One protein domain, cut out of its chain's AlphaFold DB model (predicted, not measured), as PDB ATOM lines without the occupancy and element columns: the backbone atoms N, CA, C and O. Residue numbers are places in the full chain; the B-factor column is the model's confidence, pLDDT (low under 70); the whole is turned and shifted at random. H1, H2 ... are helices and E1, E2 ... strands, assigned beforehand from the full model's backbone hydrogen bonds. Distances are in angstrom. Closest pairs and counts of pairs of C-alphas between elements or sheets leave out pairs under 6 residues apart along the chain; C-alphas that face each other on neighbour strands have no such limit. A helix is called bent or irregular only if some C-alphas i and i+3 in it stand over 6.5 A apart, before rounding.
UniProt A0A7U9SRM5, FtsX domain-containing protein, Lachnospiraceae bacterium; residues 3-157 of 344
ATOM      1  N   TYR A   3     -42.226  29.601 -25.959       95.12
ATOM      2  CA  TYR A   3     -41.874  30.650 -26.905       95.12
ATOM      3  C   TYR A   3     -42.665  31.911 -26.601       95.12
ATOM      4  O   TYR A   3     -43.733  31.846 -26.005       95.12
ATOM      5  N   ASP A   4     -42.133  33.058 -26.995       94.38
ATOM      6  CA  ASP A   4     -42.798  34.345 -26.829       94.38
ATOM      7  C   ASP A   4     -42.628  35.169 -28.099       94.38
ATOM      8  O   ASP A   4     -41.526  35.251 -28.648       94.38
ATOM      9  N   PHE A   5     -43.734  35.713 -28.580       93.62
ATOM     10  CA  PHE A   5     -43.863  36.477 -29.815       93.62
ATOM     11  C   PHE A   5     -45.141  37.321 -29.719       93.62
ATOM     12  O   PHE A   5     -46.010  37.030 -28.898       93.62
ATOM     13  N   ASP A   6     -45.252  38.370 -30.532       88.75
ATOM     14  CA  ASP A   6     -46.293  39.404 -30.411       88.75
ATOM     15  C   ASP A   6     -47.664  38.945 -30.949       88.75
ATOM     16  O   ASP A   6     -48.191  39.464 -31.929       88.75
ATOM     17  N   VAL A   7     -48.231  37.902 -30.334       86.69
ATOM     18  CA  VAL A   7     -49.554  37.353 -30.656       86.69
ATOM     19  C   VAL A   7     -50.317  37.102 -29.361       86.69
ATOM     20  O   VAL A   7     -49.896  36.319 -28.509       86.69
ATOM     21  N   GLU A   8     -51.485  37.731 -29.224       85.75
ATOM     22  CA  GLU A   8     -52.347  37.518 -28.063       85.75
ATOM     23  C   GLU A   8     -53.004  36.131 -28.088       85.75
ATOM     24  O   GLU A   8     -53.639  35.715 -29.063       85.75
ATOM     25  N   LEU A   9     -52.871  35.417 -26.968       84.75
ATOM     26  CA  LEU A   9     -53.367  34.054 -26.785       84.75
ATOM     27  C   LEU A   9     -54.245  33.973 -25.530       84.75
ATOM     28  O   LEU A   9     -53.798  33.467 -24.496       84.75
ATOM     29  N   PRO A  10     -55.496  34.467 -25.578       82.12
ATOM     30  CA  PRO A  10     -56.413  34.316 -24.460       82.12
ATOM     31  C   PRO A  10     -56.619  32.831 -24.137       82.12
ATOM     32  O   PRO A  10     -56.885  32.001 -25.013       82.12
ATOM     33  N   ILE A  11     -56.473  32.500 -22.852       76.12
ATOM     34  CA  ILE A  11     -56.601  31.135 -22.340       76.12
ATOM     35  C   ILE A  11     -58.045  30.667 -22.522       76.12
ATOM     36  O   ILE A  11     -58.986  31.334 -22.090       76.12
ATOM     37  N   SER A  12     -58.209  29.500 -23.138       74.06
ATOM     38  CA  SER A  12     -59.518  28.959 -23.490       74.06
ATOM     39  C   SER A  12     -59.912  27.769 -22.617       74.06
ATOM     40  O   SER A  12     -60.908  27.831 -21.896       74.06
ATOM     41  N   SER A  13     -59.173  26.661 -22.695       76.12
ATOM     42  CA  SER A  13     -59.541  25.392 -22.048       76.12
ATOM     43  C   SER A  13     -58.362  24.413 -22.042       76.12
ATOM     44  O   SER A  13     -57.270  24.763 -22.471       76.12
ATOM     45  N   ASN A  14     -58.554  23.181 -21.563       79.81
ATOM     46  CA  ASN A  14     -57.539  22.134 -21.701       79.81
ATOM     47  C   ASN A  14     -57.715  21.389 -23.027       79.81
ATOM     48  O   ASN A  14     -58.832  21.042 -23.415       79.81
ATOM     49  N   SER A  15     -56.604  21.084 -23.691       75.25
ATOM     50  CA  SER A  15     -56.589  20.235 -24.875       75.25
ATOM     51  C   SER A  15     -57.021  18.815 -24.501       75.25
ATOM     52  O   SER A  15     -56.380  18.190 -23.649       75.25
ATOM     53  N   PRO A  16     -58.046  18.244 -25.159       71.50
ATOM     54  CA  PRO A  16     -58.451  16.862 -24.913       71.50
ATOM     55  C   PRO A  16     -57.402  15.846 -25.398       71.50
ATOM     56  O   PRO A  16     -57.508  14.667 -25.072       71.50
ATOM     57  N   TYR A  17     -56.404  16.285 -26.174       73.38
ATOM     58  CA  TYR A  17     -55.378  15.425 -26.767       73.38
ATOM     59  C   TYR A  17     -54.060  15.435 -25.987       73.38
ATOM     60  O   TYR A  17     -53.461  14.379 -25.787       73.38
ATOM     61  N   SER A  18     -53.589  16.615 -25.569       76.06
ATOM     62  CA  SER A  18     -52.320  16.757 -24.837       76.06
ATOM     63  C   SER A  18     -52.511  16.825 -23.322       76.06
ATOM     64  O   SER A  18     -51.571  16.539 -22.587       76.06
ATOM     65  N   GLY A  19     -53.706  17.191 -22.844       80.06
ATOM     66  CA  GLY A  19     -53.955  17.501 -21.434       80.06
ATOM     67  C   GLY A  19     -53.381  18.851 -20.985       80.06
ATOM     68  O   GLY A  19     -53.552  19.213 -19.824       80.06
ATOM     69  N   LEU A  20     -52.731  19.593 -21.888       86.06
ATOM     70  CA  LEU A  20     -52.154  20.912 -21.629       86.06
ATOM     71  C   LEU A  20     -53.210  22.013 -21.747       86.06
ATOM     72  O   LEU A  20     -54.224  21.848 -22.432       86.06
ATOM     73  N   LEU A  21     -52.948  23.152 -21.109       89.88
ATOM     74  CA  LEU A  21     -53.751  24.358 -21.278       89.88
ATOM     75  C   LEU A  21     -53.625  24.871 -22.718       89.88
ATOM     76  O   LEU A  21     -52.555  24.768 -23.315       89.88
ATOM     77  N   THR A  22     -54.697  25.430 -23.276       90.69
ATOM     78  CA  THR A  22     -54.692  26.007 -24.622       90.69
ATOM     79  C   THR A  22     -55.004  27.495 -24.626       90.69
ATOM     80  O   THR A  22     -55.881  27.976 -23.901       90.69
ATOM     81  N   GLY A  23     -54.284  28.217 -25.482       89.44
ATOM     82  CA  GLY A  23     -54.575  29.592 -25.876       89.44
ATOM     83  C   GLY A  23     -55.130  29.613 -27.296       89.44
ATOM     84  O   GLY A  23     -54.699  28.821 -28.136       89.44
ATOM     85  N   VAL A  24     -56.106  30.478 -27.568       88.62
ATOM     86  CA  VAL A  24     -56.766  30.536 -28.880       88.62
ATOM     87  C   VAL A  24     -56.740  31.962 -29.407       88.62
ATOM     88  O   VAL A  24     -57.254  32.859 -28.749       88.62
ATOM     89  N   THR A  25     -56.171  32.174 -30.593       87.56
ATOM     90  CA  THR A  25     -56.189  33.496 -31.244       87.56
ATOM     91  C   THR A  25     -57.611  33.882 -31.660       87.56
ATOM     92  O   THR A  25     -58.478  33.017 -31.813       87.56
ATOM     93  N   GLU A  26     -57.868  35.164 -31.943       82.56
ATOM     94  CA  GLU A  26     -59.178  35.618 -32.451       82.56
ATOM     95  C   GLU A  26     -59.619  34.876 -33.728       82.56
ATOM     96  O   GLU A  26     -60.800  34.587 -33.925       82.56
ATOM     97  N   ASN A  27     -58.655  34.484 -34.570       80.44
ATOM     98  CA  ASN A  27     -58.893  33.735 -35.808       80.44
ATOM     99  C   ASN A  27     -59.093  32.220 -35.578       80.44
ATOM    100  O   ASN A  27     -59.358  31.458 -36.517       80.44
ATOM    101  N   GLY A  28     -59.017  31.770 -34.323       83.06
ATOM    102  CA  GLY A  28     -59.258  30.393 -33.913       83.06
ATOM    103  C   GLY A  28     -58.072  29.456 -34.131       83.06
ATOM    104  O   GLY A  28     -58.309  28.271 -34.367       83.06
ATOM    105  N   VAL A  29     -56.838  29.972 -34.094       87.50
ATOM    106  CA  VAL A  29     -55.607  29.162 -34.065       87.50
ATOM    107  C   VAL A  29     -55.353  28.728 -32.630       87.50
ATOM    108  O   VAL A  29     -55.336  29.569 -31.733       87.50
ATOM    109  N   VAL A  30     -55.172  27.427 -32.410       89.06
ATOM    110  CA  VAL A  30     -55.057  26.847 -31.068       89.06
ATOM    111  C   VAL A  30     -53.605  26.512 -30.750       89.06
ATOM    112  O   VAL A  30     -53.003  25.677 -31.416       89.06
ATOM    113  N   PHE A  31     -53.066  27.094 -29.686       91.94
ATOM    114  CA  PHE A  31     -51.736  26.798 -29.162       91.94
ATOM    115  C   PHE A  31     -51.851  25.981 -27.883       91.94
ATOM    116  O   PHE A  31     -52.655  26.314 -27.013       91.94
ATOM    117  N   ASN A  32     -51.013  24.958 -27.727       92.88
ATOM    118  CA  ASN A  32     -50.760  24.405 -26.397       92.88
ATOM    119  C   ASN A  32     -49.833  25.362 -25.633       92.88
ATOM    120  O   ASN A  32     -48.919  25.944 -26.218       92.88
ATOM    121  N   LEU A  33     -50.063  25.510 -24.333       92.56
ATOM    122  CA  LEU A  33     -49.296  26.380 -23.448       92.56
ATOM    123  C   LEU A  33     -48.477  25.542 -22.462       92.56
ATOM    124  O   LEU A  33     -48.910  24.467 -22.036       92.56
ATOM    125  N   GLY A  34     -47.295  26.037 -22.103       90.31
ATOM    126  CA  GLY A  34     -46.519  25.498 -20.991       90.31
ATOM    127  C   GLY A  34     -47.058  25.954 -19.634       90.31
ATOM    128  O   GLY A  34     -47.963  26.785 -19.546       90.31
ATOM    129  N   ASP A  35     -46.459  25.440 -18.560       88.25
ATOM    130  CA  ASP A  35     -46.835  25.787 -17.179       88.25
ATOM    131  C   ASP A  35     -46.614  27.277 -16.846       88.25
ATOM    132  O   ASP A  35     -47.215  27.812 -15.917       88.25
ATOM    133  N   ASP A  36     -45.760  27.956 -17.614       88.38
ATOM    134  CA  ASP A  36     -45.501  29.399 -17.547       88.38
ATOM    135  C   ASP A  36     -46.521  30.242 -18.342       88.38
ATOM    136  O   ASP A  36     -46.395  31.465 -18.406       88.38
ATOM    137  N   GLY A  37     -47.527  29.601 -18.948       87.81
ATOM    138  CA  GLY A  37     -48.572  30.238 -19.751       87.81
ATOM    139  C   GLY A  37     -48.130  30.661 -21.153       87.81
ATOM    140  O   GLY A  37     -48.935  31.239 -21.881       87.81
ATOM    141  N   LYS A  38     -46.884  30.381 -21.551       92.44
ATOM    142  CA  LYS A  38     -46.351  30.737 -22.872       92.44
ATOM    143  C   LYS A  38     -46.627  29.640 -23.909       92.44
ATOM    144  O   LYS A  38     -46.681  28.460 -23.546       92.44
ATOM    145  N   PRO A  39     -46.792  29.985 -25.199       94.25
ATOM    146  CA  PRO A  39     -47.047  29.009 -26.249       94.25
ATOM    147  C   PRO A  39     -45.904  28.010 -26.439       94.25
ATOM    148  O   PRO A  39     -44.721  28.325 -26.317       94.25
ATOM    149  N   ILE A  40     -46.281  26.789 -26.800       94.12
ATOM    150  CA  ILE A  40     -45.387  25.739 -27.276       94.12
ATOM    151  C   ILE A  40     -45.452  25.736 -28.808       94.12
ATOM    152  O   ILE A  40     -46.535  25.697 -29.389       94.12
ATOM    153  N   CYS A  41     -44.294  25.768 -29.469       94.06
ATOM    154  CA  CYS A  41     -44.179  25.712 -30.928       94.06
ATOM    155  C   CYS A  41     -43.728  24.325 -31.407       94.06
ATOM    156  O   CYS A  41     -43.129  23.551 -30.657       94.06
ATOM    157  N   ASN A  42     -43.991  24.031 -32.679       92.88
ATOM    158  CA  ASN A  42     -43.544  22.821 -33.359       92.88
ATOM    159  C   ASN A  42     -42.159  23.084 -33.964       92.88
ATOM    160  O   ASN A  42     -42.045  23.730 -35.004       92.88
ATOM    161  N   VAL A  43     -41.093  22.644 -33.292       93.44
ATOM    162  CA  VAL A  43     -39.714  23.004 -33.665       93.44
ATOM    163  C   VAL A  43     -38.941  21.799 -34.172       93.44
ATOM    164  O   VAL A  43     -38.924  20.752 -33.525       93.44
ATOM    165  N   TYR A  44     -38.258  21.974 -35.301       92.06
ATOM    166  CA  TYR A  44     -37.530  20.914 -35.989       92.06
ATOM    167  C   TYR A  44     -36.098  21.348 -36.306       92.06
ATOM    168  O   TYR A  44     -35.863  22.452 -36.801       92.06
ATOM    169  N   GLY A  45     -35.148  20.451 -36.045       93.19
ATOM    170  CA  GLY A  45     -33.795  20.535 -36.587       93.19
ATOM    171  C   GLY A  45     -33.778  20.028 -38.029       93.19
ATOM    172  O   GLY A  45     -34.325  18.961 -38.311       93.19
ATOM    173  N   MET A  46     -33.177  20.790 -38.935       91.31
ATOM    174  CA  MET A  46     -33.099  20.484 -40.357       91.31
ATOM    175  C   MET A  46     -31.680  20.633 -40.893       91.31
ATOM    176  O   MET A  46     -30.927  21.514 -40.483       91.31
ATOM    177  N   GLU A  47     -31.374  19.793 -41.879       92.62
ATOM    178  CA  GLU A  47     -30.214  19.947 -42.755       92.62
ATOM    179  C   GLU A  47     -30.571  20.814 -43.968       92.62
ATOM    180  O   GLU A  47     -31.732  20.856 -44.390       92.62
ATOM    181  N   GLU A  48     -29.562  21.419 -44.594       93.50
ATOM    182  CA  GLU A  48     -29.696  22.258 -45.798       93.50
ATOM    183  C   GLU A  48     -30.547  21.598 -46.898       93.50
ATOM    184  O   GLU A  48     -31.472  22.207 -47.433       93.50
ATOM    185  N   ALA A  49     -30.307  20.309 -47.165       90.44
ATOM    186  CA  ALA A  49     -31.031  19.538 -48.178       90.44
ATOM    187  C   ALA A  49     -32.547  19.432 -47.912       90.44
ATOM    188  O   ALA A  49     -33.322  19.136 -48.822       90.44
ATOM    189  N   SER A  50     -32.986  19.640 -46.666       88.69
ATOM    190  CA  SER A  50     -34.413  19.700 -46.332       88.69
ATOM    191  C   SER A  50     -35.000  21.067 -46.675       88.69
ATOM    192  O   SER A  50     -36.096  21.124 -47.224       88.69
ATOM    193  N   ILE A  51     -34.254  22.146 -46.417       90.12
ATOM    194  CA  ILE A  51     -34.653  23.521 -46.752       90.12
ATOM    195  C   ILE A  51     -34.732  23.704 -48.270       90.12
ATOM    196  O   ILE A  51     -35.674  24.323 -48.755       90.12
ATOM    197  N   GLU A  52     -33.822  23.093 -49.033       90.56
ATOM    198  CA  GLU A  52     -33.840  23.119 -50.505       90.56
ATOM    199  C   GLU A  52     -35.157  22.586 -51.102       90.56
ATOM    200  O   GLU A  52     -35.601  23.020 -52.164       90.56
ATOM    201  N   ARG A  53     -35.823  21.663 -50.398       87.06
ATOM    202  CA  ARG A  53     -37.103  21.076 -50.817       87.06
ATOM    203  C   ARG A  53     -38.311  21.929 -50.424       87.06
ATOM    204  O   ARG A  53     -39.415  21.662 -50.902       87.06
ATOM    205  N   MET A  54     -38.133  22.916 -49.547       88.94
ATOM    206  CA  MET A  54     -39.222  23.748 -49.048       88.94
ATOM    207  C   MET A  54     -39.606  24.835 -50.051       88.94
ATOM    208  O   MET A  54     -38.784  25.399 -50.767       88.94
ATOM    209  N   ASN A  55     -40.894  25.175 -50.077       90.38
ATOM    210  CA  ASN A  55     -41.401  26.256 -50.913       90.38
ATOM    211  C   ASN A  55     -41.325  27.598 -50.164       90.38
ATOM    212  O   ASN A  55     -42.300  28.004 -49.526       90.38
ATOM    213  N   ILE A  56     -40.172  28.265 -50.228       93.81
ATOM    214  CA  ILE A  56     -39.935  29.568 -49.587       93.81
ATOM    215  C   ILE A  56     -40.587  30.686 -50.414       93.81
ATOM    216  O   ILE A  56     -40.286  30.854 -51.598       93.81
ATOM    217  N   LEU A  57     -41.487  31.466 -49.805       92.62
ATOM    218  CA  LEU A  57     -42.215  32.536 -50.505       92.62
ATOM    219  C   LEU A  57     -41.766  33.948 -50.117       92.62
ATOM    220  O   LEU A  57     -41.805  34.836 -50.975       92.62
ATOM    221  N   GLU A  58     -41.300  34.141 -48.883       95.19
ATOM    222  CA  GLU A  58     -40.898  35.440 -48.325       95.19
ATOM    223  C   GLU A  58     -39.539  35.346 -47.625       95.19
ATOM    224  O   GLU A  58     -39.177  34.279 -47.127       95.19
ATOM    225  N   GLY A  59     -38.807  36.464 -47.577       94.94
ATOM    226  CA  GLY A  59     -37.428  36.525 -47.080       94.94
ATOM    227  C   GLY A  59     -36.390  36.077 -48.114       94.94
ATOM    228  O   GLY A  59     -36.616  36.204 -49.324       94.94
ATOM    229  N   GLU A  60     -35.250  35.575 -47.633       94.88
ATOM    230  CA  GLU A  60     -34.212  34.966 -48.475       94.88
ATOM    231  C   GLU A  60     -34.717  33.646 -49.072       94.88
ATOM    232  O   GLU A  60     -35.203  32.774 -48.353       94.88
ATOM    233  N   LYS A  61     -34.626  33.514 -50.398       94.06
ATOM    234  CA  LYS A  61     -35.174  32.381 -51.161       94.06
ATOM    235  C   LYS A  61     -34.109  31.389 -51.593       94.06
ATOM    236  O   LYS A  61     -34.473  30.279 -51.970       94.06
ATOM    237  N   ASP A  62     -32.839  31.786 -51.586       95.75
ATOM    238  CA  ASP A  62     -31.727  30.878 -51.828       95.75
ATOM    239  C   ASP A  62     -31.504  30.003 -50.578       95.75
ATOM    240  O   ASP A  62     -31.120  30.527 -49.526       95.75
ATOM    241  N   PRO A  63     -31.742  28.678 -50.658       93.50
ATOM    242  CA  PRO A  63     -31.636  27.791 -49.502       93.50
ATOM    243  C   PRO A  63     -30.233  27.760 -48.890       93.50
ATOM    244  O   PRO A  63     -30.113  27.626 -47.674       93.50
ATOM    245  N   HIS A  64     -29.186  27.910 -49.707       96.25
ATOM    246  CA  HIS A  64     -27.802  27.868 -49.244       96.25
ATOM    247  C   HIS A  64     -27.460  29.122 -48.434       96.25
ATOM    248  O   HIS A  64     -26.896  29.035 -47.341       96.25
ATOM    249  N   ILE A  65     -27.853  30.296 -48.943       96.81
ATOM    250  CA  ILE A  65     -27.659  31.574 -48.240       96.81
ATOM    251  C   ILE A  65     -28.465  31.583 -46.938       96.81
ATOM    252  O   ILE A  65     -27.905  31.867 -45.877       96.81
ATOM    253  N   LEU A  66     -29.750  31.217 -47.005       96.81
ATOM    254  CA  LEU A  66     -30.633  31.163 -45.843       96.81
ATOM    255  C   LEU A  66     -30.094  30.206 -44.771       96.81
ATOM    256  O   LEU A  66     -30.013  30.579 -43.600       96.81
ATOM    257  N   TYR A  67     -29.681  28.993 -45.152       96.81
ATOM    258  CA  TYR A  67     -29.122  28.029 -44.204       96.81
ATOM    259  C   TYR A  67     -27.838  28.552 -43.552       96.81
ATOM    260  O   TYR A  67     -27.681  28.435 -42.337       96.81
ATOM    261  N   GLY A  68     -26.960  29.208 -44.319       96.69
ATOM    262  CA  GLY A  68     -25.765  29.866 -43.788       96.69
ATOM    263  C   GLY A  68     -26.086  30.928 -42.728       96.69
ATOM    264  O   GLY A  68     -25.493  30.913 -41.648       96.69
ATOM    265  N   GLN A  69     -27.064  31.801 -42.989       95.75
ATOM    266  CA  GLN A  69     -27.536  32.808 -42.023       95.75
ATOM    267  C   GLN A  69     -28.110  32.160 -40.757       95.75
ATOM    268  O   GLN A  69     -27.797  32.561 -39.633       95.75
ATOM    269  N   MET A  70     -28.916  31.111 -40.924       96.12
ATOM    270  CA  MET A  70     -29.479  30.354 -39.808       96.12
ATOM    271  C   MET A  70     -28.381  29.686 -38.963       96.12
ATOM    272  O   MET A  70     -28.449  29.724 -37.734       96.12
ATOM    273  N   CYS A  71     -27.346  29.110 -39.588       95.62
ATOM    274  CA  CYS A  71     -26.192  28.516 -38.898       95.62
ATOM    275  C   CYS A  71     -25.386  29.549 -38.100       95.62
ATOM    276  O   CYS A  71     -24.880  29.224 -37.029       95.62
ATOM    277  N   ASN A  72     -25.315  30.795 -38.577       93.62
ATOM    278  CA  ASN A  72     -24.713  31.910 -37.841       93.62
ATOM    279  C   ASN A  72     -25.576  32.391 -36.658       93.62
ATOM    280  O   ASN A  72     -25.152  33.264 -35.901       93.62
ATOM    281  N   GLY A  73     -26.781  31.836 -36.485       88.38
ATOM    282  CA  GLY A  73     -27.717  32.217 -35.432       88.38
ATOM    283  C   GLY A  73     -28.480  33.509 -35.718       88.38
ATOM    284  O   GLY A  73     -29.042  34.084 -34.790       88.38
ATOM    285  N   GLU A  74     -28.516  33.972 -36.973       91.56
ATOM    286  CA  GLU A  74     -29.191  35.222 -37.360       91.56
ATOM    287  C   GLU A  74     -30.723  35.119 -37.239       91.56
ATOM    288  O   GLU A  74     -31.401  36.125 -37.019       91.56
ATOM    289  N   GLY A  75     -31.280  33.904 -37.324       94.00
ATOM    290  CA  GLY A  75     -32.707  33.675 -37.131       94.00
ATOM    291  C   GLY A  75     -33.205  32.296 -37.567       94.00
ATOM    292  O   GLY A  75     -32.424  31.352 -37.685       94.00
ATOM    293  N   VAL A  76     -34.521  32.181 -37.766       96.31
ATOM    294  CA  VAL A  76     -35.226  30.927 -38.090       96.31
ATOM    295  C   VAL A  76     -35.991  31.007 -39.407       96.31
ATOM    296  O   VAL A  76     -36.416  32.086 -39.829       96.31
ATOM    297  N   LEU A  77     -36.237  29.843 -40.010       97.06
ATOM    298  CA  LEU A  77     -37.222  29.686 -41.075       97.06
ATOM    299  C   LEU A  77     -38.586  29.357 -40.456       97.06
ATOM    300  O   LEU A  77     -38.729  28.363 -39.739       97.06
ATOM    301  N   LEU A  78     -39.587  30.188 -40.740       96.94
ATOM    302  CA  LEU A  78     -40.957  29.993 -40.277       96.94
ATOM    303  C   LEU A  78     -41.762  29.179 -41.298       96.94
ATOM    304  O   LEU A  78     -41.872  29.542 -42.468       96.94
ATOM    305  N   GLY A  79     -42.349  28.076 -40.847       94.44
ATOM    306  CA  GLY A  79     -43.317  27.292 -41.599       94.44
ATOM    307  C   GLY A  79     -44.730  27.835 -41.438       94.44
ATOM    308  O   GLY A  79     -45.227  27.958 -40.318       94.44
ATOM    309  N   VAL A  80     -45.394  28.098 -42.558       93.06
ATOM    310  CA  VAL A  80     -46.788  28.547 -42.600       93.06
ATOM    311  C   VAL A  80     -47.614  27.534 -43.379       93.06
ATOM    312  O   VAL A  80     -47.317  27.242 -44.542       93.06
ATOM    313  N   LYS A  81     -48.684  27.022 -42.761       88.06
ATOM    314  CA  LYS A  81     -49.552  26.020 -43.396       88.06
ATOM    315  C   LYS A  81     -50.087  26.546 -44.726       88.06
ATOM    316  O   LYS A  81     -50.634  27.648 -44.807       88.06
ATOM    317  N   GLY A  82     -49.943  25.756 -45.780       84.25
ATOM    318  CA  GLY A  82     -50.374  26.114 -47.125       84.25
ATOM    319  C   GLY A  82     -51.859  25.891 -47.387       84.25
ATOM    320  O   GLY A  82     -52.510  25.040 -46.784       84.25
ATOM    321  N   LYS A  83     -52.394  26.612 -48.376       78.31
ATOM    322  CA  LYS A  83     -53.671  26.270 -49.016       78.31
ATOM    323  C   LYS A  83     -53.452  25.195 -50.076       78.31
ATOM    324  O   LYS A  83     -52.668  25.374 -51.016       78.31
ATOM    325  N   MET A  84     -54.192  24.092 -49.971       64.12
ATOM    326  CA  MET A  84     -54.125  23.010 -50.954       64.12
ATOM    327  C   MET A  84     -54.576  23.496 -52.335       64.12
ATOM    328  O   MET A  84     -55.669  24.043 -52.489       64.12
ATOM    329  N   GLY A  85     -53.727  23.282 -53.342       64.00
ATOM    330  CA  GLY A  85     -53.973  23.636 -54.744       64.00
ATOM    331  C   GLY A  85     -53.233  24.889 -55.218       64.00
ATOM    332  O   GLY A  85     -52.664  24.863 -56.304       64.00
ATOM    333  N   THR A  86     -53.176  25.955 -54.410       70.88
ATOM    334  CA  THR A  86     -52.483  27.204 -54.794       70.88
ATOM    335  C   THR A  86     -51.047  27.286 -54.287       70.88
ATOM    336  O   THR A  86     -50.291  28.111 -54.789       70.88
ATOM    337  N   LYS A  87     -50.674  26.459 -53.295       74.88
ATOM    338  CA  LYS A  87     -49.381  26.532 -52.586       74.88
ATOM    339  C   LYS A  87     -49.091  27.914 -51.980       74.88
ATOM    340  O   LYS A  87     -47.940  28.221 -51.696       74.88
ATOM    341  N   ALA A  88     -50.118  28.741 -51.798       85.50
ATOM    342  CA  ALA A  88     -50.012  30.005 -51.085       85.50
ATOM    343  C   ALA A  88     -50.103  29.758 -49.576       85.50
ATOM    344  O   ALA A  88     -50.739  28.790 -49.149       85.50
ATOM    345  N   MET A  89     -49.524  30.656 -48.782       89.06
ATOM    346  CA  MET A  89     -49.696  30.657 -47.330       89.06
ATOM    347  C   MET A  89     -51.171  30.811 -46.966       89.06
ATOM    348  O   MET A  89     -51.937  31.513 -47.640       89.06
ATOM    349  N   ASN A  90     -51.596  30.113 -45.920       87.25
ATOM    350  CA  ASN A  90     -52.915  30.299 -45.356       87.25
ATOM    351  C   ASN A  90     -52.877  31.466 -44.357       87.25
ATOM    352  O   ASN A  90     -52.246  31.316 -43.315       87.25
ATOM    353  N   PRO A  91     -53.596  32.577 -44.616       87.81
ATOM    354  CA  PRO A  91     -53.557  33.759 -43.754       87.81
ATOM    355  C   PRO A  91     -53.979  33.496 -42.306       87.81
ATOM    356  O   PRO A  91     -53.619  34.252 -41.420       87.81
ATOM    357  N   VAL A  92     -54.751  32.433 -42.049       87.31
ATOM    358  CA  VAL A  92     -55.143  32.060 -40.681       87.31
ATOM    359  C   VAL A  92     -53.933  31.616 -39.854       87.31
ATOM    360  O   VAL A  92     -53.902  31.878 -38.658       87.31
ATOM    361  N   PHE A  93     -52.955  30.955 -40.478       88.94
ATOM    362  CA  PHE A  93     -51.747  30.443 -39.820       88.94
ATOM    363  C   PHE A  93     -50.523  31.338 -40.047       88.94
ATOM    364  O   PHE A  93     -49.442  31.032 -39.548       88.94
ATOM    365  N   ASP A  94     -50.684  32.419 -40.807       92.69
ATOM    366  CA  ASP A  94     -49.634  33.390 -41.078       92.69
ATOM    367  C   ASP A  94     -49.632  34.471 -39.993       92.69
ATOM    368  O   ASP A  94     -50.309  35.490 -40.107       92.69
ATOM    369  N   LEU A  95     -48.979  34.164 -38.872       92.94
ATOM    370  CA  LEU A  95     -49.087  34.950 -37.640       92.94
ATOM    371  C   LEU A  95     -47.928  35.919 -37.405       92.94
ATOM    372  O   LEU A  95     -48.060  36.777 -36.542       92.94
ATOM    373  N   LEU A  96     -46.810  35.755 -38.115       94.88
ATOM    374  CA  LEU A  96     -45.608  36.572 -37.949       94.88
ATOM    375  C   LEU A  96     -45.064  37.014 -39.307       94.88
ATOM    376  O   LEU A  96     -45.137  36.281 -40.300       94.88
ATOM    377  N   GLU A  97     -44.452  38.188 -39.313       95.38
ATOM    378  CA  GLU A  97     -43.786  38.782 -40.462       95.38
ATOM    379  C   GLU A  97     -42.273  38.525 -40.433       95.38
ATOM    380  O   GLU A  97     -41.665  38.238 -39.397       95.38
ATOM    381  N   THR A  98     -41.619  38.638 -41.591       96.06
ATOM    382  CA  THR A  98     -40.152  38.583 -41.644       96.06
ATOM    383  C   THR A  98     -39.547  39.740 -40.849       96.06
ATOM    384  O   THR A  98     -39.892  40.900 -41.079       96.06
ATOM    385  N   GLY A  99     -38.602  39.435 -39.961       94.81
ATOM    386  CA  GLY A  99     -37.986  40.384 -39.034       94.81
ATOM    387  C   GLY A  99     -38.591  40.378 -37.627       94.81
ATOM    388  O   GLY A  99     -37.942  40.888 -36.710       94.81
ATOM    389  N   ASP A 100     -39.761  39.762 -37.432       96.88
ATOM    390  CA  ASP A 100     -40.337  39.580 -36.099       96.88
ATOM    391  C   ASP A 100     -39.444  38.697 -35.232       96.88
ATOM    392  O   ASP A 100     -38.691  37.851 -35.724       96.88
ATOM    393  N   ARG A 101     -39.523  38.904 -33.917       96.44
ATOM    394  CA  ARG A 101     -38.665  38.227 -32.948       96.44
ATOM    395  C   ARG A 101     -39.423  37.166 -32.173       96.44
ATOM    396  O   ARG A 101     -40.535  37.393 -31.710       96.44
ATOM    397  N   ILE A 102     -38.766  36.029 -31.992       96.62
ATOM    398  CA  ILE A 102     -39.257  34.886 -31.236       96.62
ATOM    399  C   ILE A 102     -38.258  34.614 -30.115       96.62
ATOM    400  O   ILE A 102     -37.129  34.177 -30.361       96.62
ATOM    401  N   ALA A 103     -38.668  34.857 -28.875       96.06
ATOM    402  CA  ALA A 103     -37.868  34.533 -27.702       96.06
ATOM    403  C   ALA A 103     -38.116  33.082 -27.268       96.06
ATOM    404  O   ALA A 103     -39.248  32.603 -27.255       96.06
ATOM    405  N   VAL A 104     -37.044  32.377 -26.904       95.31
ATOM    406  CA  VAL A 104     -37.069  30.963 -26.511       95.31
ATOM    407  C   VAL A 104     -36.792  30.839 -25.023       95.31
ATOM    408  O   VAL A 104     -35.772  31.327 -24.528       95.31
ATOM    409  N   TYR A 105     -37.674  30.130 -24.324       94.75
ATOM    410  CA  TYR A 105     -37.624  29.921 -22.887       94.75
ATOM    411  C   TYR A 105     -37.424  28.441 -22.544       94.75
ATOM    412  O   TYR A 105     -38.119  27.546 -23.041       94.75
ATOM    413  N   LYS A 106     -36.485  28.185 -21.629       92.12
ATOM    414  CA  LYS A 106     -36.245  26.878 -21.005       92.12
ATOM    415  C   LYS A 106     -36.450  27.031 -19.505       92.12
ATOM    416  O   LYS A 106     -35.759  27.817 -18.865       92.12
ATOM    417  N   ASN A 107     -37.410  26.292 -18.948       87.56
ATOM    418  CA  ASN A 107     -37.749  26.327 -17.519       87.56
ATOM    419  C   ASN A 107     -38.023  27.755 -16.993       87.56
ATOM    420  O   ASN A 107     -37.564  28.123 -15.916       87.56
ATOM    421  N   GLY A 108     -38.729  28.574 -17.783       87.88
ATOM    422  CA  GLY A 108     -39.090  29.954 -17.432       87.88
ATOM    423  C   GLY A 108     -37.983  31.000 -17.623       87.88
ATOM    424  O   GLY A 108     -38.248  32.188 -17.455       87.88
ATOM    425  N   GLN A 109     -36.765  30.607 -18.012       92.38
ATOM    426  CA  GLN A 109     -35.680  31.537 -18.327       92.38
ATOM    427  C   GLN A 109     -35.497  31.668 -19.841       92.38
ATOM    428  O   GLN A 109     -35.421  30.662 -20.549       92.38
ATOM    429  N   GLN A 110     -35.379  32.903 -20.331       95.00
ATOM    430  CA  GLN A 110     -35.036  33.164 -21.728       95.00
ATOM    431  C   GLN A 110     -33.594  32.715 -21.998       95.00
ATOM    432  O   GLN A 110     -32.663  33.148 -21.317       95.00
ATOM    433  N   ILE A 111     -33.419  31.842 -22.990       94.50
ATOM    434  CA  ILE A 111     -32.118  31.275 -23.372       94.50
ATOM    435  C   ILE A 111     -31.634  31.753 -24.741       94.50
ATOM    436  O   ILE A 111     -30.433  31.740 -25.000       94.50
ATOM    437  N   LYS A 112     -32.551  32.152 -25.628       92.56
ATOM    438  CA  LYS A 112     -32.234  32.590 -26.991       92.56
ATOM    439  C   LYS A 112     -33.341  33.491 -27.531       92.56
ATOM    440  O   LYS A 112     -34.453  33.503 -27.005       92.56
ATOM    441  N   GLU A 113     -33.028  34.244 -28.571       94.81
ATOM    442  CA  GLU A 113     -33.975  35.055 -29.334       94.81
ATOM    443  C   GLU A 113     -33.603  34.928 -30.807       94.81
ATOM    444  O   GLU A 113     -32.420  34.979 -31.146       94.81
ATOM    445  N   PHE A 114     -34.599  34.728 -31.662       94.50
ATOM    446  CA  PHE A 114     -34.413  34.574 -33.097       94.50
ATOM    447  C   PHE A 114     -35.263  35.575 -33.864       94.50
ATOM    448  O   PHE A 114     -36.397  35.836 -33.473       94.50
ATOM    449  N   SER A 115     -34.748  36.067 -34.988       96.62
ATOM    450  CA  SER A 115     -35.549  36.801 -35.970       96.62
ATOM    451  C   SER A 115     -36.156  35.835 -36.991       96.62
ATOM    452  O   SER A 115     -35.526  34.842 -37.356       96.62
ATOM    453  N   VAL A 116     -37.352  36.113 -37.503       97.50
ATOM    454  CA  VAL A 116     -37.915  35.378 -38.645       97.50
ATOM    455  C   VAL A 116     -37.185  35.818 -39.917       97.50
ATOM    456  O   VAL A 116     -37.371  36.942 -40.378       97.50
ATOM    457  N   LEU A 117     -36.337  34.955 -40.487       97.19
ATOM    458  CA  LEU A 117     -35.544  35.289 -41.682       97.19
ATOM    459  C   LEU A 117     -36.342  35.137 -42.972       97.19
ATOM    460  O   LEU A 117     -36.229  35.943 -43.894       97.19
ATOM    461  N   ALA A 118     -37.130  34.071 -43.037       97.31
ATOM    462  CA  ALA A 118     -37.881  33.684 -44.213       97.31
ATOM    463  C   ALA A 118     -39.119  32.886 -43.809       97.31
ATOM    464  O   ALA A 118     -39.205  32.362 -42.691       97.31
ATOM    465  N   LYS A 119     -40.069  32.783 -44.740       97.06
ATOM    466  CA  LYS A 119     -41.303  32.015 -44.563       97.06
ATOM    467  C   LYS A 119     -41.464  31.007 -45.692       97.06
ATOM    468  O   LYS A 119     -41.453  31.363 -46.877       97.06
ATOM    469  N   ALA A 120     -41.660  29.747 -45.320       94.69
ATOM    470  CA  ALA A 120     -41.926  28.655 -46.241       94.69
ATOM    471  C   ALA A 120     -43.335  28.102 -46.058       94.69
ATOM    472  O   ALA A 120     -43.847  27.988 -44.947       94.69
ATOM    473  N   VAL A 121     -43.951  27.723 -47.174       91.81
ATOM    474  CA  VAL A 121     -45.235  27.029 -47.151       91.81
ATOM    475  C   VAL A 121     -45.019  25.572 -46.789       91.81
ATOM    476  O   VAL A 121     -44.307  24.863 -47.499       91.81
ATOM    477  N   THR A 122     -45.688  25.130 -45.729       87.56
ATOM    478  CA  THR A 122     -45.712  23.734 -45.292       87.56
ATOM    479  C   THR A 122     -46.995  23.051 -45.752       87.56
ATOM    480  O   THR A 122     -48.055  23.670 -45.897       87.56
ATOM    481  N   ASN A 123     -46.908  21.755 -46.020       76.19
ATOM    482  CA  ASN A 123     -48.060  20.882 -46.212       76.19
ATOM    483  C   ASN A 123     -48.084  19.797 -45.124       76.19
ATOM    484  O   ASN A 123     -47.151  19.688 -44.336       76.19
ATOM    485  N   GLY A 124     -49.138  18.978 -45.075       70.88
ATOM    486  CA  GLY A 124     -49.269  17.967 -44.026       70.88
ATOM    487  C   GLY A 124     -48.116  16.962 -43.965       70.88
ATOM    488  O   GLY A 124     -47.778  16.543 -42.866       70.88
ATOM    489  N   ASP A 125     -47.454  16.652 -45.088       70.38
ATOM    490  CA  ASP A 125     -46.272  15.779 -45.091       70.38
ATOM    491  C   ASP A 125     -45.037  16.476 -44.486       70.38
ATOM    492  O   ASP A 125     -44.114  15.801 -44.018       70.38
ATOM    493  N   ASP A 126     -44.985  17.812 -44.504       72.06
ATOM    494  CA  ASP A 126     -43.949  18.614 -43.834       72.06
ATOM    495  C   ASP A 126     -44.209  18.738 -42.324       72.06
ATOM    496  O   ASP A 126     -43.268  18.951 -41.559       72.06
ATOM    497  N   GLU A 127     -45.467  18.583 -41.897       71.69
ATOM    498  CA  GLU A 127     -45.880  18.600 -40.489       71.69
ATOM    499  C   GLU A 127     -45.695  17.222 -39.822       71.69
ATOM    500  O   GLU A 127     -45.170  17.146 -38.709       71.69
ATOM    501  N   GLU A 128     -46.101  16.131 -40.491       69.12
ATOM    502  CA  GLU A 128     -45.992  14.752 -39.991       69.12
ATOM    503  C   GLU A 128     -46.016  13.698 -41.115       69.12
ATOM    504  O   GLU A 128     -46.522  13.917 -42.212       69.12
ATOM    505  N   VAL A 129     -45.473  12.506 -40.848       59.50
ATOM    506  CA  VAL A 129     -45.571  11.361 -41.763       59.50
ATOM    507  C   VAL A 129     -46.962  10.724 -41.654       59.50
ATOM    508  O   VAL A 129     -47.253   9.997 -40.708       59.50
ATOM    509  N   GLY A 130     -47.811  10.938 -42.663       56.84
ATOM    510  CA  GLY A 130     -49.108  10.267 -42.808       56.84
ATOM    511  C   GLY A 130     -50.320  11.188 -42.637       56.84
ATOM    512  O   GLY A 130     -50.209  12.387 -42.424       56.84
ATOM    513  N   TYR A 131     -51.525  10.622 -42.760       48.22
ATOM    514  CA  TYR A 131     -52.782  11.392 -42.761       48.22
ATOM    515  C   TYR A 131     -53.248  11.870 -41.375       48.22
ATOM    516  O   TYR A 131     -54.176  12.677 -41.286       48.22
ATOM    517  N   THR A 132     -52.647  11.369 -40.296       50.69
ATOM    518  CA  THR A 132     -52.999  11.727 -38.920       50.69
ATOM    519  C   THR A 132     -51.912  12.601 -38.320       50.69
ATOM    520  O   THR A 132     -50.847  12.097 -37.987       50.69
ATOM    521  N   VAL A 133     -52.216  13.891 -38.158       58.97
ATOM    522  CA  VAL A 133     -51.349  14.849 -37.465       58.97
ATOM    523  C   VAL A 133     -51.574  14.695 -35.955       58.97
ATOM    524  O   VAL A 133     -52.471  15.314 -35.386       58.97
ATOM    525  N   GLY A 134     -50.857  13.774 -35.320       67.44
ATOM    526  CA  GLY A 134     -50.887  13.537 -33.878       67.44
ATOM    527  C   GLY A 134     -49.754  14.245 -33.136       67.44
ATOM    528  O   GLY A 134     -49.973  14.736 -32.029       67.44
ATOM    529  N   GLY A 135     -48.566  14.329 -33.740       78.81
ATOM    530  CA  GLY A 135     -47.380  14.949 -33.154       78.81
ATOM    531  C   GLY A 135     -47.605  16.431 -32.855       78.81
ATOM    532  O   GLY A 135     -47.678  16.791 -31.677       78.81
ATOM    533  N   PRO A 136     -47.811  17.281 -33.879       84.06
ATOM    534  CA  PRO A 136     -48.074  18.703 -33.684       84.06
ATOM    535  C   PRO A 136     -49.243  18.978 -32.734       84.06
ATOM    536  O   PRO A 136     -49.097  19.761 -31.803       84.06
ATOM    537  N   VAL A 137     -50.365  18.256 -32.862       81.56
ATOM    538  CA  VAL A 137     -51.538  18.415 -31.975       81.56
ATOM    539  C   VAL A 137     -51.190  18.161 -30.502       81.56
ATOM    540  O   VAL A 137     -51.686  18.861 -29.614       81.56
ATOM    541  N   ARG A 138     -50.325  17.179 -30.222       82.81
ATOM    542  CA  ARG A 138     -49.873  16.867 -28.858       82.81
ATOM    543  C   ARG A 138     -48.789  17.815 -28.345       82.81
ATOM    544  O   ARG A 138     -48.674  17.950 -27.131       82.81
ATOM    545  N   VAL A 139     -48.021  18.442 -29.237       86.88
ATOM    546  CA  VAL A 139     -46.909  19.342 -28.898       86.88
ATOM    547  C   VAL A 139     -47.365  20.798 -28.936       86.88
ATOM    548  O   VAL A 139     -47.749  21.311 -27.890       86.88
ATOM    549  N   GLY A 140     -47.368  21.457 -30.098       86.62
ATOM    550  CA  GLY A 140     -47.683  22.885 -30.226       86.62
ATOM    551  C   GLY A 140     -49.127  23.217 -30.619       86.62
ATOM    552  O   GLY A 140     -49.498  24.386 -30.658       86.62
ATOM    553  N   GLY A 141     -49.963  22.222 -30.919       86.56
ATOM    554  CA  GLY A 141     -51.271  22.440 -31.536       86.56
ATOM    555  C   GLY A 141     -51.127  22.951 -32.973       86.56
ATOM    556  O   GLY A 141     -50.316  22.446 -33.750       86.56
ATOM    557  N   ASP A 142     -51.886  23.992 -33.306       86.94
ATOM    558  CA  ASP A 142     -51.717  24.802 -34.517       86.94
ATOM    559  C   ASP A 142     -50.601  25.854 -34.385       86.94
ATOM    560  O   ASP A 142     -50.505  26.760 -35.214       86.94
ATOM    561  N   GLY A 143     -49.771  25.754 -33.342       87.56
ATOM    562  CA  GLY A 143     -48.682  26.685 -33.112       87.56
ATOM    563  C   GLY A 143     -47.619  26.697 -34.209       87.56
ATOM    564  O   GLY A 143     -47.567  25.823 -35.078       87.56
ATOM    565  N   LEU A 144     -46.758  27.716 -34.152       93.81
ATOM    566  CA  LEU A 144     -45.760  28.004 -35.186       93.81
ATOM    567  C   LEU A 144     -44.868  26.793 -35.487       93.81
ATOM    568  O   LEU A 144     -44.426  26.101 -34.566       93.81
ATOM    569  N   PHE A 145     -44.562  26.592 -36.768       94.06
ATOM    570  CA  PHE A 145     -43.554  25.636 -37.218       94.06
ATOM    571  C   PHE A 145     -42.218  26.359 -37.353       94.06
ATOM    572  O   PHE A 145     -42.073  27.223 -38.212       94.06
ATOM    573  N   LEU A 146     -41.251  26.042 -36.497       95.19
ATOM    574  CA  LEU A 146     -39.942  26.692 -36.494       95.19
ATOM    575  C   LEU A 146     -38.880  25.704 -36.967       95.19
ATOM    576  O   LEU A 146     -38.674  24.659 -36.348       95.19
ATOM    577  N   TYR A 147     -38.190  26.050 -38.047       94.94
ATOM    578  CA  TYR A 147     -37.110  25.246 -38.601       94.94
ATOM    579  C   TYR A 147     -35.768  25.890 -38.268       94.94
ATOM    580  O   TYR A 147     -35.538  27.074 -38.527       94.94
ATOM    581  N   LEU A 148     -34.892  25.094 -37.662       95.44
ATOM    582  CA  LEU A 148     -33.564  25.482 -37.199       95.44
ATOM    583  C   LEU A 148     -32.510  24.565 -37.821       95.44
ATOM    584  O   LEU A 148     -32.807  23.392 -38.050       95.44
ATOM    585  N   PRO A 149     -31.264  25.023 -38.014       96.06
ATOM    586  CA  PRO A 149     -30.167  24.119 -38.322       96.06
ATOM    587  C   PRO A 149     -30.009  23.086 -37.210       96.06
ATOM    588  O   PRO A 149     -30.124  23.424 -36.026       96.06
ATOM    589  N   THR A 150     -29.711  21.842 -37.577       94.25
ATOM    590  CA  THR A 150     -29.560  20.728 -36.631       94.25
ATOM    591  C   THR A 150     -28.638  21.063 -35.455       94.25
ATOM    592  O   THR A 150     -28.962  20.743 -34.313       94.25
ATOM    593  N   GLU A 151     -27.520  21.748 -35.696       92.50
ATOM    594  CA  GLU A 151     -26.573  22.108 -34.634       92.50
ATOM    595  C   GLU A 151     -27.171  23.110 -33.632       92.50
ATOM    596  O   GLU A 151     -27.087  22.894 -32.426       92.50
ATOM    597  N   ILE A 152     -27.895  24.128 -34.108       93.62
ATOM    598  CA  ILE A 152     -28.599  25.087 -33.241       93.62
ATOM    599  C   ILE A 152     -29.739  24.407 -32.477       93.62
ATOM    600  O   ILE A 152     -29.974  24.704 -31.307       93.62
ATOM    601  N   TYR A 153     -30.449  23.480 -33.121       93.50
ATOM    602  CA  TYR A 153     -31.512  22.714 -32.480       93.50
ATOM    603  C   TYR A 153     -30.984  21.876 -31.304       93.50
ATOM    604  O   TYR A 153     -31.584  21.886 -30.226       93.50
ATOM    605  N   LYS A 154     -29.836  21.205 -31.479       92.94
ATOM    606  CA  LYS A 154     -29.172  20.396 -30.439       92.94
ATOM    607  C   LYS A 154     -28.686  21.218 -29.240       92.94
ATOM    608  O   LYS A 154     -28.568  20.673 -28.151       92.94
ATOM    609  N   GLU A 155     -28.414  22.513 -29.408       91.25
ATOM    610  CA  GLU A 155     -28.095  23.402 -28.278       91.25
ATOM    611  C   GLU A 155     -29.317  23.681 -27.393       91.25
ATOM    612  O   GLU A 155     -29.188  23.928 -26.193       91.25
ATOM    613  N   ILE A 156     -30.511  23.686 -27.991       90.25
ATOM    614  CA  ILE A 156     -31.761  24.005 -27.300       90.25
ATOM    615  C   ILE A 156     -32.316  22.741 -26.636       90.25
ATOM    616  O   ILE A 156     -32.660  22.768 -25.451       90.25
ATOM    617  N   TYR A 157     -32.392  21.633 -27.378       90.19
ATOM    618  CA  TYR A 157     -33.048  20.395 -26.957       90.19
ATOM    619  C   TYR A 157     -32.057  19.333 -26.469       90.19
ATOM    620  O   TYR A 157     -31.130  18.969 -27.183       90.19
TER     621      TYR A 157
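Overview. This is residues 3 to 157 of the 344 residues of the protein "FtsX domain-containing protein" of Lachnospiraceae bacterium (UniProt A0A7U9SRM5). A strongly twisted sheet of six strands makes the body, with the long, bent strand E8 running through it and helices H2 and H5 packed on one face. A small sheet of three short strands, E1 to E3, sits at one end of the longest axis, while H2 is at the other end. The printed part has 155 residues with five named helices and nine named strands, in the order E1 E2 E3 E4 H1 E5 H2 E6 E7 E8 H3 H4 E9 H5. The large sheet is branched and mixed, the small one antiparallel, and the class is mixed, helices and strands. The whole is compact, with a radius of gyration of the C-alphas of 14.8 A, and spans 42 by 39 by 26 A.

Along the chain. Find C-alpha 109 at (-35.680, 31.537, -18.327), where E8, residues 109 to 122, begins; it is 29.8 A long and ends at C-alpha 122 (-45.712, 23.734, -45.292). The other strands of its sheet are E4, residues 42 to 46; E5, residues 55 to 59; E6, residues 75 to 81, 19.5 A long; E7, residues 101 to 106, 16.7 A long; and E9, residues 145 to 149. The small sheet holds E1, residues 11 to 14, E2, residues 21 to 24, and E3, residues 30 to 32. The helices are H1, residues 48 to 51; H2, residues 63 to 71, 11.9 A long; H3, residues 124 to 127; H4, residues 135 to 138; and H5, residues 150 to 156, ending at C-alpha 156 (-31.761, 24.005, -27.300).

Arrangement. Start at E8, which bends by 83 degrees at residue 118. On one side of it are E5, antiparallel, with N 57 and O 119 at 2.9 A, and its hairpin partner E7, with N 104 and O 112 at 2.8 A. On the other side is E6, parallel, with N 80 and O 120 at 2.8 A. Next come E9, antiparallel to E6, with N 79 and O 145 at 2.8 A, and E4, parallel to E9, with N 46 and O 148 at 2.8 A. H2 has a height over the sheet of 8.2 A. H5, on the same face, has a height of 6.2 A. H1 touches H2, the closest C-alphas being those of Ile 51 and Pro 63, 5.9 A apart. H1 and H3 only graze the large sheet; H4 only grazes both sheets. E1, E2 and E3 form a meander, each strand the antiparallel neighbour of the one before, with N 12 and O 22 at 2.9 A and N 23 and O 31 at 2.9 A. In H2 every O i to N i+4 pair is within hydrogen-bond range, in H5 2 of 3; H1, H3 and H4 are too short for such a pair.

Size, cuts and confidence. The C-alphas farthest apart are those of Ser 13 and His 64, at 41.9 A. The printed part has no cut, and the link from E6 to E7, 19 residues, is long. Look for pLDDT under 70 at residues 84 to 85 and 128 to 134; the mean of the printed part is 87.9.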